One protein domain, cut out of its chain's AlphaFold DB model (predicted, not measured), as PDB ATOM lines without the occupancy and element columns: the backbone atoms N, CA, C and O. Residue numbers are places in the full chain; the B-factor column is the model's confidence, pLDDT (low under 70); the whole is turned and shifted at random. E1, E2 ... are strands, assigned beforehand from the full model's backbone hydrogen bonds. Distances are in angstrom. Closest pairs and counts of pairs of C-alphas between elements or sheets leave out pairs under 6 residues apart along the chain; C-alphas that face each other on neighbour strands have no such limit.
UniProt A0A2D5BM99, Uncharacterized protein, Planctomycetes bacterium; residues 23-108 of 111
ATOM      1  N   TYR A  23      25.493   6.810  20.298       84.50
ATOM      2  CA  TYR A  23      26.311   5.608  20.156       84.50
ATOM      3  C   TYR A  23      27.309   5.532  21.312       84.50
ATOM      4  O   TYR A  23      27.878   6.546  21.718       84.50
ATOM      5  N   ARG A  24      27.528   4.325  21.836       88.31
ATOM      6  CA  ARG A  24      28.603   4.006  22.779       88.31
ATOM      7  C   ARG A  24      29.463   2.902  22.190       88.31
ATOM      8  O   ARG A  24      28.927   1.896  21.726       88.31
ATOM      9  N   THR A  25      30.775   3.066  22.287       89.19
ATOM     10  CA  THR A  25      31.739   2.037  21.902       89.19
ATOM     11  C   THR A  25      32.547   1.635  23.123       89.19
ATOM     12  O   THR A  25      33.207   2.473  23.730       89.19
ATOM     13  N   ASP A  26      32.485   0.357  23.477       93.25
ATOM     14  CA  ASP A  26      33.358  -0.248  24.480       93.25
ATOM     15  C   ASP A  26      34.507  -0.969  23.761       93.25
ATOM     16  O   ASP A  26      34.291  -1.585  22.714       93.25
ATOM     17  N   VAL A  27      35.722  -0.899  24.309       93.50
ATOM     18  CA  VAL A  27      36.926  -1.494  23.705       93.50
ATOM     19  C   VAL A  27      37.590  -2.420  24.709       93.50
ATOM     20  O   VAL A  27      37.787  -2.053  25.869       93.50
ATOM     21  N   LYS A  28      37.957  -3.619  24.262       94.62
ATOM     22  CA  LYS A  28      38.784  -4.558  25.020       94.62
ATOM     23  C   LYS A  28      40.021  -4.919  24.221       94.62
ATOM     24  O   LYS A  28      39.954  -5.088  23.009       94.62
ATOM     25  N   VAL A  29      41.140  -5.058  24.920       93.44
ATOM     26  CA  VAL A  29      42.428  -5.428  24.337       93.44
ATOM     27  C   VAL A  29      42.953  -6.627  25.102       93.44
ATOM     28  O   VAL A  29      43.067  -6.584  26.327       93.44
ATOM     29  N   ALA A  30      43.270  -7.697  24.385       92.38
ATOM     30  CA  ALA A  30      43.871  -8.897  24.938       92.38
ATOM     31  C   ALA A  30      45.146  -9.230  24.167       92.38
ATOM     32  O   ALA A  30      45.171  -9.208  22.937       92.38
ATOM     33  N   ARG A  31      46.220  -9.557  24.887       90.25
ATOM     34  CA  ARG A  31      47.447 -10.045  24.256       90.25
ATOM     35  C   ARG A  31      47.198 -11.426  23.664       90.25
ATOM     36  O   ARG A  31      46.688 -12.305  24.358       90.25
ATOM     37  N   VAL A  32      47.597 -11.633  22.412       88.38
ATOM     38  CA  VAL A  32      47.600 -12.968  21.818       88.38
ATOM     39  C   VAL A  32      48.828 -13.699  22.341       88.38
ATOM     40  O   VAL A  32      49.963 -13.278  22.132       88.38
ATOM     41  N   THR A  33      48.618 -14.800  23.056       80.12
ATOM     42  CA  THR A  33      49.712 -15.652  23.532       80.12
ATOM     43  C   THR A  33      50.189 -16.546  22.390       80.12
ATOM     44  O   THR A  33      49.907 -17.743  22.368       80.12
ATOM     45  N   SER A  34      50.872 -15.950  21.412       75.38
ATOM     46  CA  SER A  34      51.565 -16.661  20.339       75.38
ATOM     47  C   SER A  34      53.072 -16.554  20.535       75.38
ATOM     48  O   SER A  34      53.600 -15.472  20.789       75.38
ATOM     49  N   ALA A  35      53.776 -17.680  20.402       71.00
ATOM     50  CA  ALA A  35      55.238 -17.696  20.418       71.00
ATOM     51  C   ALA A  35      55.845 -17.107  19.131       71.00
ATOM     52  O   ALA A  35      56.989 -16.664  19.153       71.00
ATOM     53  N   THR A  36      55.096 -17.101  18.022       81.31
ATOM     54  CA  THR A  36      55.552 -16.567  16.728       81.31
ATOM     55  C   THR A  36      55.266 -15.080  16.572       81.31
ATOM     56  O   THR A  36      56.007 -14.396  15.876       81.31
ATOM     57  N   ASP A  37      54.242 -14.571  17.264       80.62
ATOM     58  CA  ASP A  37      53.743 -13.203  17.105       80.62
ATOM     59  C   ASP A  37      53.536 -12.531  18.477       80.62
ATOM     60  O   ASP A  37      52.408 -12.225  18.869       80.62
ATOM     61  N   PRO A  38      54.615 -12.302  19.253       81.56
ATOM     62  CA  PRO A  38      54.523 -11.840  20.643       81.56
ATOM     63  C   PRO A  38      53.974 -10.412  20.803       81.56
ATOM     64  O   PRO A  38      53.647 -10.017  21.928       81.56
ATOM     65  N   HIS A  39      53.885  -9.666  19.700       92.19
ATOM     66  CA  HIS A  39      53.413  -8.280  19.615       92.19
ATOM     67  C   HIS A  39      52.019  -8.164  18.984       92.19
ATOM     68  O   HIS A  39      51.620  -7.079  18.560       92.19
ATOM     69  N   GLN A  40      51.291  -9.277  18.877       94.94
ATOM     70  CA  GLN A  40      49.934  -9.293  18.350       94.94
ATOM     71  C   GLN A  40      48.898  -9.221  19.477       94.94
ATOM     72  O   GLN A  40      49.024  -9.845  20.535       94.94
ATOM     73  N   TYR A  41      47.837  -8.464  19.224       95.44
ATOM     74  CA  TYR A  41      46.760  -8.185  20.160       95.44
ATOM     75  C   TYR A  41      45.413  -8.421  19.489       95.44
ATOM     76  O   TYR A  41      45.203  -8.027  18.345       95.44
ATOM     77  N   LEU A  42      44.491  -9.045  20.215       95.38
ATOM     78  CA  LEU A  42      43.089  -9.092  19.842       95.38
ATOM     79  C   LEU A  42      42.407  -7.858  20.429       95.38
ATOM     80  O   LEU A  42      42.377  -7.676  21.648       95.38
ATOM     81  N   VAL A  43      41.870  -7.015  19.557       96.31
ATOM     82  CA  VAL A  43      41.065  -5.856  19.932       96.31
ATOM     83  C   VAL A  43      39.614  -6.160  19.608       96.31
ATOM     84  O   VAL A  43      39.286  -6.445  18.460       96.31
ATOM     85  N   GLU A  44      38.746  -6.088  20.608       96.19
ATOM     86  CA  GLU A  44      37.306  -6.267  20.453       96.19
ATOM     87  C   GLU A  44      36.609  -4.927  20.670       96.19
ATOM     88  O   GLU A  44      36.758  -4.295  21.721       96.19
ATOM     89  N   PHE A  45      35.820  -4.510  19.690       94.88
ATOM     90  CA  PHE A  45      34.913  -3.382  19.825       94.88
ATOM     91  C   PHE A  45      33.513  -3.898  20.120       94.88
ATOM     92  O   PHE A  45      33.083  -4.907  19.571       94.88
ATOM     93  N   LYS A  46      32.760  -3.171  20.940       95.00
ATOM     94  CA  LYS A  46      31.323  -3.376  21.112       95.00
ATOM     95  C   LYS A  46      30.606  -2.060  20.880       95.00
ATOM     96  O   LYS A  46      30.704  -1.143  21.689       95.00
ATOM     97  N   ILE A  47      29.862  -1.994  19.786       91.25
ATOM     98  CA  ILE A  47      29.154  -0.801  19.341       91.25
ATOM     99  C   ILE A  47      27.690  -0.936  19.756       91.25
ATOM    100  O   ILE A  47      26.988  -1.854  19.333       91.25
ATOM    101  N   THR A  48      27.230  -0.022  20.601       91.00
ATOM    102  CA  THR A  48      25.873  -0.007  21.153       91.00
ATOM    103  C   THR A  48      25.157   1.265  20.713       91.00
ATOM    104  O   THR A  48      25.647   2.365  20.969       91.00
ATOM    105  N   GLN A  49      23.992   1.130  20.085       88.00
ATOM    106  CA  GLN A  49      23.077   2.244  19.852       88.00
ATOM    107  C   GLN A  49      22.351   2.576  21.151       88.00
ATOM    108  O   GLN A  49      21.865   1.676  21.837       88.00
ATOM    109  N   LEU A  50      22.263   3.861  21.471       87.19
ATOM    110  CA  LEU A  50      21.495   4.389  22.589       87.19
ATOM    111  C   LEU A  50      20.251   5.074  22.016       87.19
ATOM    112  O   LEU A  50      20.353   6.086  21.320       87.19
ATOM    113  N   GLY A  51      19.087   4.478  22.254       80.06
ATOM    114  CA  GLY A  51      17.788   4.995  21.850       80.06
ATOM    115  C   GLY A  51      17.270   6.068  22.806       80.06
ATOM    116  O   GLY A  51      17.717   6.201  23.947       80.06
ATOM    117  N   GLY A  52      16.285   6.838  22.345       69.62
ATOM    118  CA  GLY A  52      15.837   8.032  23.056       69.62
ATOM    119  C   GLY A  52      15.034   7.818  24.343       69.62
ATOM    120  O   GLY A  52      14.756   8.793  25.038       69.62
ATOM    121  N   HIS A  53      14.709   6.570  24.687       70.25
ATOM    122  CA  HIS A  53      13.928   6.199  25.874       70.25
ATOM    123  C   HIS A  53      14.694   5.299  26.859       70.25
ATOM    124  O   HIS A  53      14.089   4.633  27.691       70.25
ATOM    125  N   GLY A  54      16.030   5.293  26.786       70.75
ATOM    126  CA  GLY A  54      16.877   4.436  27.625       70.75
ATOM    127  C   GLY A  54      17.083   3.028  27.061       70.75
ATOM    128  O   GLY A  54      17.843   2.250  27.635       70.75
ATOM    129  N   ASP A  55      16.468   2.723  25.919       81.25
ATOM    130  CA  ASP A  55      16.729   1.501  25.173       81.25
ATOM    131  C   ASP A  55      18.163   1.495  24.643       81.25
ATOM    132  O   ASP A  55      18.686   2.511  24.180       81.25
ATOM    133  N   SER A  56      18.810   0.333  24.686       88.31
ATOM    134  CA  SER A  56      20.128   0.151  24.089       88.31
ATOM    135  C   SER A  56      20.204  -1.178  23.362       88.31
ATOM    136  O   SER A  56      19.792  -2.201  23.912       88.31
ATOM    137  N   ALA A  57      20.753  -1.168  22.152       89.69
ATOM    138  CA  ALA A  57      20.919  -2.361  21.332       89.69
ATOM    139  C   ALA A  57      22.366  -2.465  20.850       89.69
ATOM    140  O   ALA A  57      22.962  -1.476  20.421       89.69
ATOM    141  N   VAL A  58      22.943  -3.664  20.928       91.06
ATOM    142  CA  VAL A  58      24.253  -3.928  20.325       91.06
ATOM    143  C   VAL A  58      24.061  -3.973  18.816       91.06
ATOM    144  O   VAL A  58      23.326  -4.821  18.321       91.06
ATOM    145  N   LEU A  59      24.714  -3.058  18.103       88.31
ATOM    146  CA  LEU A  59      24.683  -3.014  16.644       88.31
ATOM    147  C   LEU A  59      25.682  -3.997  16.050       88.31
ATOM    148  O   LEU A  59      25.384  -4.699  15.092       88.31
ATOM    149  N   SER A  60      26.891  -4.014  16.609       89.81
ATOM    150  CA  SER A  60      27.984  -4.836  16.112       89.81
ATOM    151  C   SER A  60      29.049  -5.023  17.186       89.81
ATOM    152  O   SER A  60      29.204  -4.188  18.083       89.81
ATOM    153  N   ALA A  61      29.777  -6.131  17.093       93.50
ATOM    154  CA  ALA A  61      30.885  -6.452  17.982       93.50
ATOM    155  C   ALA A  61      32.084  -6.996  17.183       93.50
ATOM    156  O   ALA A  61      32.360  -8.195  17.240       93.50
ATOM    157  N   PRO A  62      32.739  -6.161  16.356       93.44
ATOM    158  CA  PRO A  62      33.838  -6.622  15.528       93.44
ATOM    159  C   PRO A  62      35.118  -6.821  16.345       93.44
ATOM    160  O   PRO A  62      35.394  -6.076  17.291       93.44
ATOM    161  N   SER A  63      35.938  -7.767  15.896       94.38
ATOM    162  CA  SER A  63      37.254  -8.039  16.473       94.38
ATOM    163  C   SER A  63      38.348  -7.920  15.415       94.38
ATOM    164  O   SER A  63      38.145  -8.278  14.255       94.38
ATOM    165  N   LEU A  64      39.514  -7.421  15.818       94.75
ATOM    166  CA  LEU A  64      40.687  -7.219  14.971       94.75
ATOM    167  C   LEU A  64      41.919  -7.843  15.620       94.75
ATOM    168  O   LEU A  64      42.159  -7.649  16.810       94.75
ATOM    169  N   LEU A  65      42.730  -8.538  14.822       94.56
ATOM    170  CA  LEU A  65      44.108  -8.849  15.194       94.56
ATOM    171  C   LEU A  65      44.997  -7.684  14.766       94.56
ATOM    172  O   LEU A  65      45.035  -7.326  13.591       94.56
ATOM    173  N   VAL A  66      45.687  -7.090  15.733       95.06
ATOM    174  CA  VAL A  66      46.458  -5.859  15.567       95.06
ATOM    175  C   VAL A  66      47.876  -6.098  16.056       95.06
ATOM    176  O   VAL A  66      48.083  -6.564  17.175       95.06
ATOM    177  N   ASN A  67      48.858  -5.760  15.229       94.75
ATOM    178  CA  ASN A  67      50.252  -5.744  15.651       94.75
ATOM    179  C   ASN A  67      50.555  -4.414  16.348       94.75
ATOM    180  O   ASN A  67      50.118  -3.356  15.887       94.75
ATOM    181  N   ALA A  68      51.313  -4.450  17.445       94.69
ATOM    182  CA  ALA A  68      51.738  -3.235  18.130       94.69
ATOM    183  C   ALA A  68      52.453  -2.270  17.169       94.69
ATOM    184  O   ALA A  68      53.247  -2.677  16.322       94.69
ATOM    185  N   GLY A  69      52.157  -0.978  17.300       95.00
ATOM    186  CA  GLY A  69      52.698   0.073  16.440       95.00
ATOM    187  C   GLY A  69      52.007   0.214  15.080       95.00
ATOM    188  O   GLY A  69      52.300   1.174  14.369       95.00
ATOM    189  N   GLN A  70      51.074  -0.676  14.729       95.31
ATOM    190  CA  GLN A  70      50.312  -0.598  13.486       95.31
ATOM    191  C   GLN A  70      48.872  -0.149  13.751       95.31
ATOM    192  O   GLN A  70      48.170  -0.712  14.591       95.31
ATOM    193  N   GLU A  71      48.415   0.857  13.005       96.56
ATOM    194  CA  GLU A  71      47.003   1.235  13.000       96.56
ATOM    195  C   GLU A  71      46.184   0.194  12.228       96.56
ATOM    196  O   GLU A  71      46.603  -0.326  11.192       96.56
ATOM    197  N   SER A  72      45.016  -0.149  12.757       96.25
ATOM    198  CA  SER A  72      44.060  -1.059  12.132       96.25
ATOM    199  C   SER A  72      42.654  -0.494  12.256       96.25
ATOM    200  O   SER A  72      42.345   0.225  13.208       96.25
ATOM    201  N   GLN A  73      41.790  -0.830  11.302       95.62
ATOM    202  CA  GLN A  73      40.419  -0.338  11.279       95.62
ATOM    203  C   GLN A  73      39.419  -1.438  10.945       95.62
ATOM    204  O   GLN A  73      39.721  -2.368  10.199       95.62
ATOM    205  N   VAL A  74      38.204  -1.278  11.456       93.31
ATOM    206  CA  VAL A  74      37.027  -2.039  11.048       93.31
ATOM    207  C   VAL A  74      35.897  -1.079  10.721       93.31
ATOM    208  O   VAL A  74      35.710  -0.061  11.388       93.31
ATOM    209  N   VAL A  75      35.154  -1.401   9.668       92.12
ATOM    210  CA  VAL A  75      34.028  -0.607   9.190       92.12
ATOM    211  C   VAL A  75      32.778  -1.470   9.270       92.12
ATOM    212  O   VAL A  75      32.757  -2.583   8.751       92.12
ATOM    213  N   VAL A  76      31.748  -0.952   9.933       89.00
ATOM    214  CA  VAL A  76      30.423  -1.564  10.008       89.00
ATOM    215  C   VAL A  76      29.459  -0.627   9.298       89.00
ATOM    216  O   VAL A  76      29.176   0.451   9.815       89.00
ATOM    217  N   MET A  77      28.987  -1.018   8.118       87.06
ATOM    218  CA  MET A  77      28.017  -0.248   7.335       87.06
ATOM    219  C   MET A  77      26.615  -0.859   7.435       87.06
ATOM    220  O   MET A  77      26.468  -2.036   7.768       87.06
ATOM    221  N   ASP A  78      25.595  -0.056   7.140       82.88
ATOM    222  CA  ASP A  78      24.263  -0.552   6.801       82.88
ATOM    223  C   ASP A  78      24.271  -1.282   5.444       82.88
ATOM    224  O   ASP A  78      25.235  -1.215   4.682       82.88
ATOM    225  N   GLU A  79      23.189  -1.998   5.134       83.56
ATOM    226  CA  GLU A  79      23.073  -2.778   3.890       83.56
ATOM    227  C   GLU A  79      23.160  -1.913   2.622       83.56
ATOM    228  O   GLU A  79      23.526  -2.404   1.558       83.56
ATOM    229  N   GLU A  80      22.819  -0.625   2.728       84.81
ATOM    230  CA  GLU A  80      22.890   0.333   1.621       84.81
ATOM    231  C   GLU A  80      24.257   1.034   1.507       84.81
ATOM    232  O   GLU A  80      24.429   1.848   0.598       84.81
ATOM    233  N   GLU A  81      25.196   0.770   2.422       82.88
ATOM    234  CA  GLU A  81      26.496   1.447   2.560       82.88
ATOM    235  C   GLU A  81      26.414   2.989   2.654       82.88
ATOM    236  O   GLU A  81      27.329   3.713   2.253       82.88
ATOM    237  N   LYS A  82      25.315   3.523   3.193       81.19
ATOM    238  CA  LYS A  82      25.066   4.970   3.344       81.19
ATOM    239  C   LYS A  82      25.298   5.471   4.757       81.19
ATOM    240  O   LYS A  82      25.574   6.658   4.944       81.19
ATOM    241  N   ALA A  83      25.158   4.596   5.741       83.44
ATOM    242  CA  ALA A  83      25.435   4.889   7.133       83.44
ATOM    243  C   ALA A  83      26.372   3.829   7.698       83.44
ATOM    244  O   ALA A  83      26.311   2.661   7.331       83.44
ATOM    245  N   GLY A  84      27.235   4.224   8.625       87.88
ATOM    246  CA  GLY A  84      28.126   3.268   9.250       87.88
ATOM    247  C   GLY A  84      29.022   3.850  10.316       87.88
ATOM    248  O   GLY A  84      29.031   5.050  10.593       87.88
ATOM    249  N   ILE A  85      29.758   2.949  10.946       90.06
ATOM    250  CA  ILE A  85      30.637   3.228  12.066       90.06
ATOM    251  C   ILE A  85      32.003   2.647  11.729       90.06
ATOM    252  O   ILE A  85      32.157   1.442  11.526       90.06
ATOM    253  N   THR A  86      33.000   3.520  11.659       92.69
ATOM    254  CA  THR A  86      34.401   3.141  11.503       92.69
ATOM    255  C   THR A  86      35.070   3.197  12.864       92.69
ATOM    256  O   THR A  86      35.103   4.249  13.500       92.69
ATOM    257  N   CYS A  87      35.621   2.073  13.305       93.69
ATOM    258  CA  CYS A  87      36.449   1.996  14.499       93.69
ATOM    259  C   CYS A  87      37.903   1.813  14.076       93.69
ATOM    260  O   CYS A  87      38.218   0.914  13.301       93.69
ATOM    261  N   THR A  88      38.784   2.655  14.601       95.75
ATOM    262  CA  THR A  88      40.235   2.566  14.404       95.75
ATOM    263  C   THR A  88      40.905   2.295  15.741       95.75
ATOM    264  O   THR A  88      40.423   2.736  16.790       95.75
ATOM    265  N   VAL A  89      42.013   1.564  15.711       97.12
ATOM    266  CA  VAL A  89      42.846   1.304  16.881       97.12
ATOM    267  C   VAL A  89      44.317   1.287  16.505       97.12
ATOM    268  O   VAL A  89      44.712   0.714  15.492       97.12
ATOM    269  N   LEU A  90      45.125   1.862  17.385       96.62
ATOM    270  CA  LEU A  90      46.565   1.690  17.436       96.62
ATOM    271  C   LEU A  90      46.928   1.151  18.819       96.62
ATOM    272  O   LEU A  90      46.730   1.833  19.829       96.62
ATOM    273  N   VAL A  91      47.472  -0.063  18.856       96.56
ATOM    274  CA  VAL A  91      47.998  -0.661  20.086       96.56
ATOM    275  C   VAL A  91      49.461  -0.262  20.250       96.56
ATOM    276  O   VAL A  91      50.256  -0.415  19.323       96.56
ATOM    277  N   LYS A  92      49.824   0.253  21.424       95.31
ATOM    278  CA  LYS A  92      51.189   0.640  21.785       95.31
ATOM    279  C   LYS A  92      51.638  -0.150  23.000       95.31
ATOM    280  O   LYS A  92      50.945  -0.189  24.011       95.31
ATOM    281  N   GLU A  93      52.816  -0.745  22.907       94.31
ATOM    282  CA  GLU A  93      53.513  -1.288  24.069       94.31
ATOM    283  C   GLU A  93      54.239  -0.133  24.766       94.31
ATOM    284  O   GLU A  93      54.939   0.647  24.118       94.31
ATOM    285  N   VAL A  94      54.023   0.008  26.071       93.44
ATOM    286  CA  VAL A  94      54.629   1.048  26.915       93.44
ATOM    287  C   VAL A  94      55.281   0.396  28.128       93.44
ATOM    288  O   VAL A  94      55.001  -0.762  28.450       93.44
ATOM    289  N   ASP A  95      56.141   1.130  28.831       90.75
ATOM    290  CA  ASP A  95      56.797   0.608  30.028       90.75
ATOM    291  C   ASP A  95      55.752   0.185  31.073       90.75
ATOM    292  O   ASP A  95      55.018   1.000  31.629       90.75
ATOM    293  N   GLY A  96      55.682  -1.122  31.331       84.06
ATOM    294  CA  GLY A  96      54.755  -1.708  32.299       84.06
ATOM    295  C   GLY A  96      53.386  -2.117  31.747       84.06
ATOM    296  O   GLY A  96      52.558  -2.578  32.532       84.06
ATOM    297  N   GLY A  97      53.129  -2.017  30.436       88.88
ATOM    298  CA  GLY A  97      51.854  -2.478  29.888       88.88
ATOM    299  C   GLY A  97      51.608  -2.179  28.414       88.88
ATOM    300  O   GLY A  97      52.518  -2.128  27.588       88.88
ATOM    301  N   VAL A  98      50.326  -2.041  28.084       92.38
ATOM    302  CA  VAL A  98      49.836  -1.813  26.725       92.38
ATOM    303  C   VAL A  98      48.748  -0.754  26.774       92.38
ATOM    304  O   VAL A  98      47.856  -0.815  27.619       92.38
ATOM    305  N   GLU A  99      48.803   0.189  25.844       93.56
ATOM    306  CA  GLU A  99      47.783   1.209  25.628       93.56
ATOM    307  C   GLU A  99      47.119   0.992  24.267       93.56
ATOM    308  O   GLU A  99      47.774   0.616  23.295       93.56
ATOM    309  N   ALA A 100      45.820   1.266  24.171       93.12
ATOM    310  CA  ALA A 100      45.122   1.325  22.894       93.12
ATOM    311  C   ALA A 100      44.558   2.725  22.684       93.12
ATOM    312  O   ALA A 100      43.681   3.174  23.418       93.12
ATOM    313  N   ALA A 101      45.060   3.403  21.657       94.44
ATOM    314  CA  ALA A 101      44.472   4.636  21.172       94.44
ATOM    315  C   ALA A 101      43.390   4.276  20.154       94.44
ATOM    316  O   ALA A 101      43.680   3.616  19.158       94.44
ATOM    317  N   THR A 102      42.151   4.693  20.403       93.19
ATOM    318  CA  THR A 102      41.015   4.379  19.531       93.19
ATOM    319  C   THR A 102      40.315   5.633  19.054       93.19
ATOM    320  O   THR A 102      40.128   6.565  19.837       93.19
ATOM    321  N   SER A 103      39.844   5.627  17.810       92.81
ATOM    322  CA  SER A 103      38.901   6.634  17.327       92.81
ATOM    323  C   SER A 103      37.693   5.976  16.671       92.81
ATOM    324  O   SER A 103      37.788   4.877  16.114       92.81
ATOM    325  N   VAL A 104      36.541   6.635  16.787       88.94
ATOM    326  CA  VAL A 104      35.270   6.171  16.232       88.94
ATOM    327  C   VAL A 104      34.692   7.285  15.377       88.94
ATOM    328  O   VAL A 104      34.445   8.383  15.873       88.94
ATOM    329  N   THR A 105      34.448   6.982  14.108       90.38
ATOM    330  CA  THR A 105      33.811   7.890  13.157       90.38
ATOM    331  C   THR A 105      32.436   7.349  12.814       90.38
ATOM    332  O   THR A 105      32.299   6.177  12.465       90.38
ATOM    333  N   ILE A 106      31.417   8.200  12.917       86.12
ATOM    334  CA  ILE A 106      30.032   7.858  12.591       86.12
ATOM    335  C   ILE A 106      29.656   8.604  11.317       86.12
ATOM    336  O   ILE A 106      29.659   9.836  11.285       86.12
ATOM    337  N   THR A 107      29.303   7.850  10.285       85.75
ATOM    338  CA  THR A 107      28.712   8.368   9.055       85.75
ATOM    339  C   THR A 107      27.212   8.141   9.145       85.75
ATOM    340  O   THR A 107      26.756   7.001   9.186       85.75
ATOM    341  N   ALA A 108      26.436   9.220   9.213       76.81
ATOM    342  CA  ALA A 108      24.980   9.147   9.213       76.81
ATOM    343  C   ALA A 108      24.436   9.394   7.803       76.81
ATOM    344  O   ALA A 108      24.950  10.249   7.074       76.81
TER     345      ALA A 108
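What this domain is: This is residues 23 to 108 of the 111 residues of an uncharacterized protein of Planctomycetes bacterium (UniProt A0A2D5BM99). Two strongly twisted sheets lie face to face as an elongated sandwich, their strands crossed at 37 degrees. In one sheet the long strand E2 is in the middle, with E1 along one side and E3 and E4 end to end along the other; the second sheet is a row of E5, E6 and E7. The printed part has 86 residues, with no named helix and seven named strands, E1 to E7 in order along the chain; its class is all strand. The first sheet is branched, with antiparallel neighbour pairs; the second has the order E5 - E6 - E7, all antiparallel. The whole is only just loose, close to compact, with a radius of gyration of the C-alphas of 14.6 A and spans of 45 by 27 by 18 A.

Where its parts are: E1 is residues 23 to 31, 26.6 A long from first to last C-alpha, and begins at C-alpha 23 (26.311, 5.608, 20.156). E2 is residues 40 to 50, 31.8 A. E3 is residues 56 to 60, 12.3 A, and E4 is residues 63 to 67, 13.2 A. E5 is residues 71 to 77, 19.9 A, beginning at C-alpha 71 (47.003, 1.235, 13.000). E6 is residues 84 to 94, 31.9 A. E7 is residues 97 to 107, 33.0 A, and ends at C-alpha 107 (28.712, 8.368, 9.055).

How they stand to each other: E1, E2 and E3 form a meander, each strand the antiparallel neighbour of the one before. The hairpin E1 and E2 has N 26 and O 46 within hydrogen-bond range at 2.9 A. On the other side of E2, its residues 47 to 50 pair with E3, with N 49 and O 57 at 2.8 A, and its residues 40 to 44 pair with E4, with N 43 and O 64 at 2.8 A. E3 runs on into E4 across a break of 2 residues, at 54 degrees. E5, E6 and E7 form a second meander: N 74 and O 87 are 2.9 A apart, and N 92 and O 99 are 2.8 A apart. The chain changes sheets at the link E4 to E5. Between the sheets, the closest C-alphas of E4 and E5 are those of Val 66 and Ser 72, 6.4 A apart, and those of E2 and E6 are Tyr 41 and Val 91, 7.6 A. E1 and E6 are near each other, while E2 and E7 are apart.

The domain as a whole: The two C-alphas farthest apart, those of Thr 36 and His 53, are 48.3 A from each other. The printed part has no cut, and no link is long. The mean pLDDT of the printed part is 89.5; residue 52 is under 70.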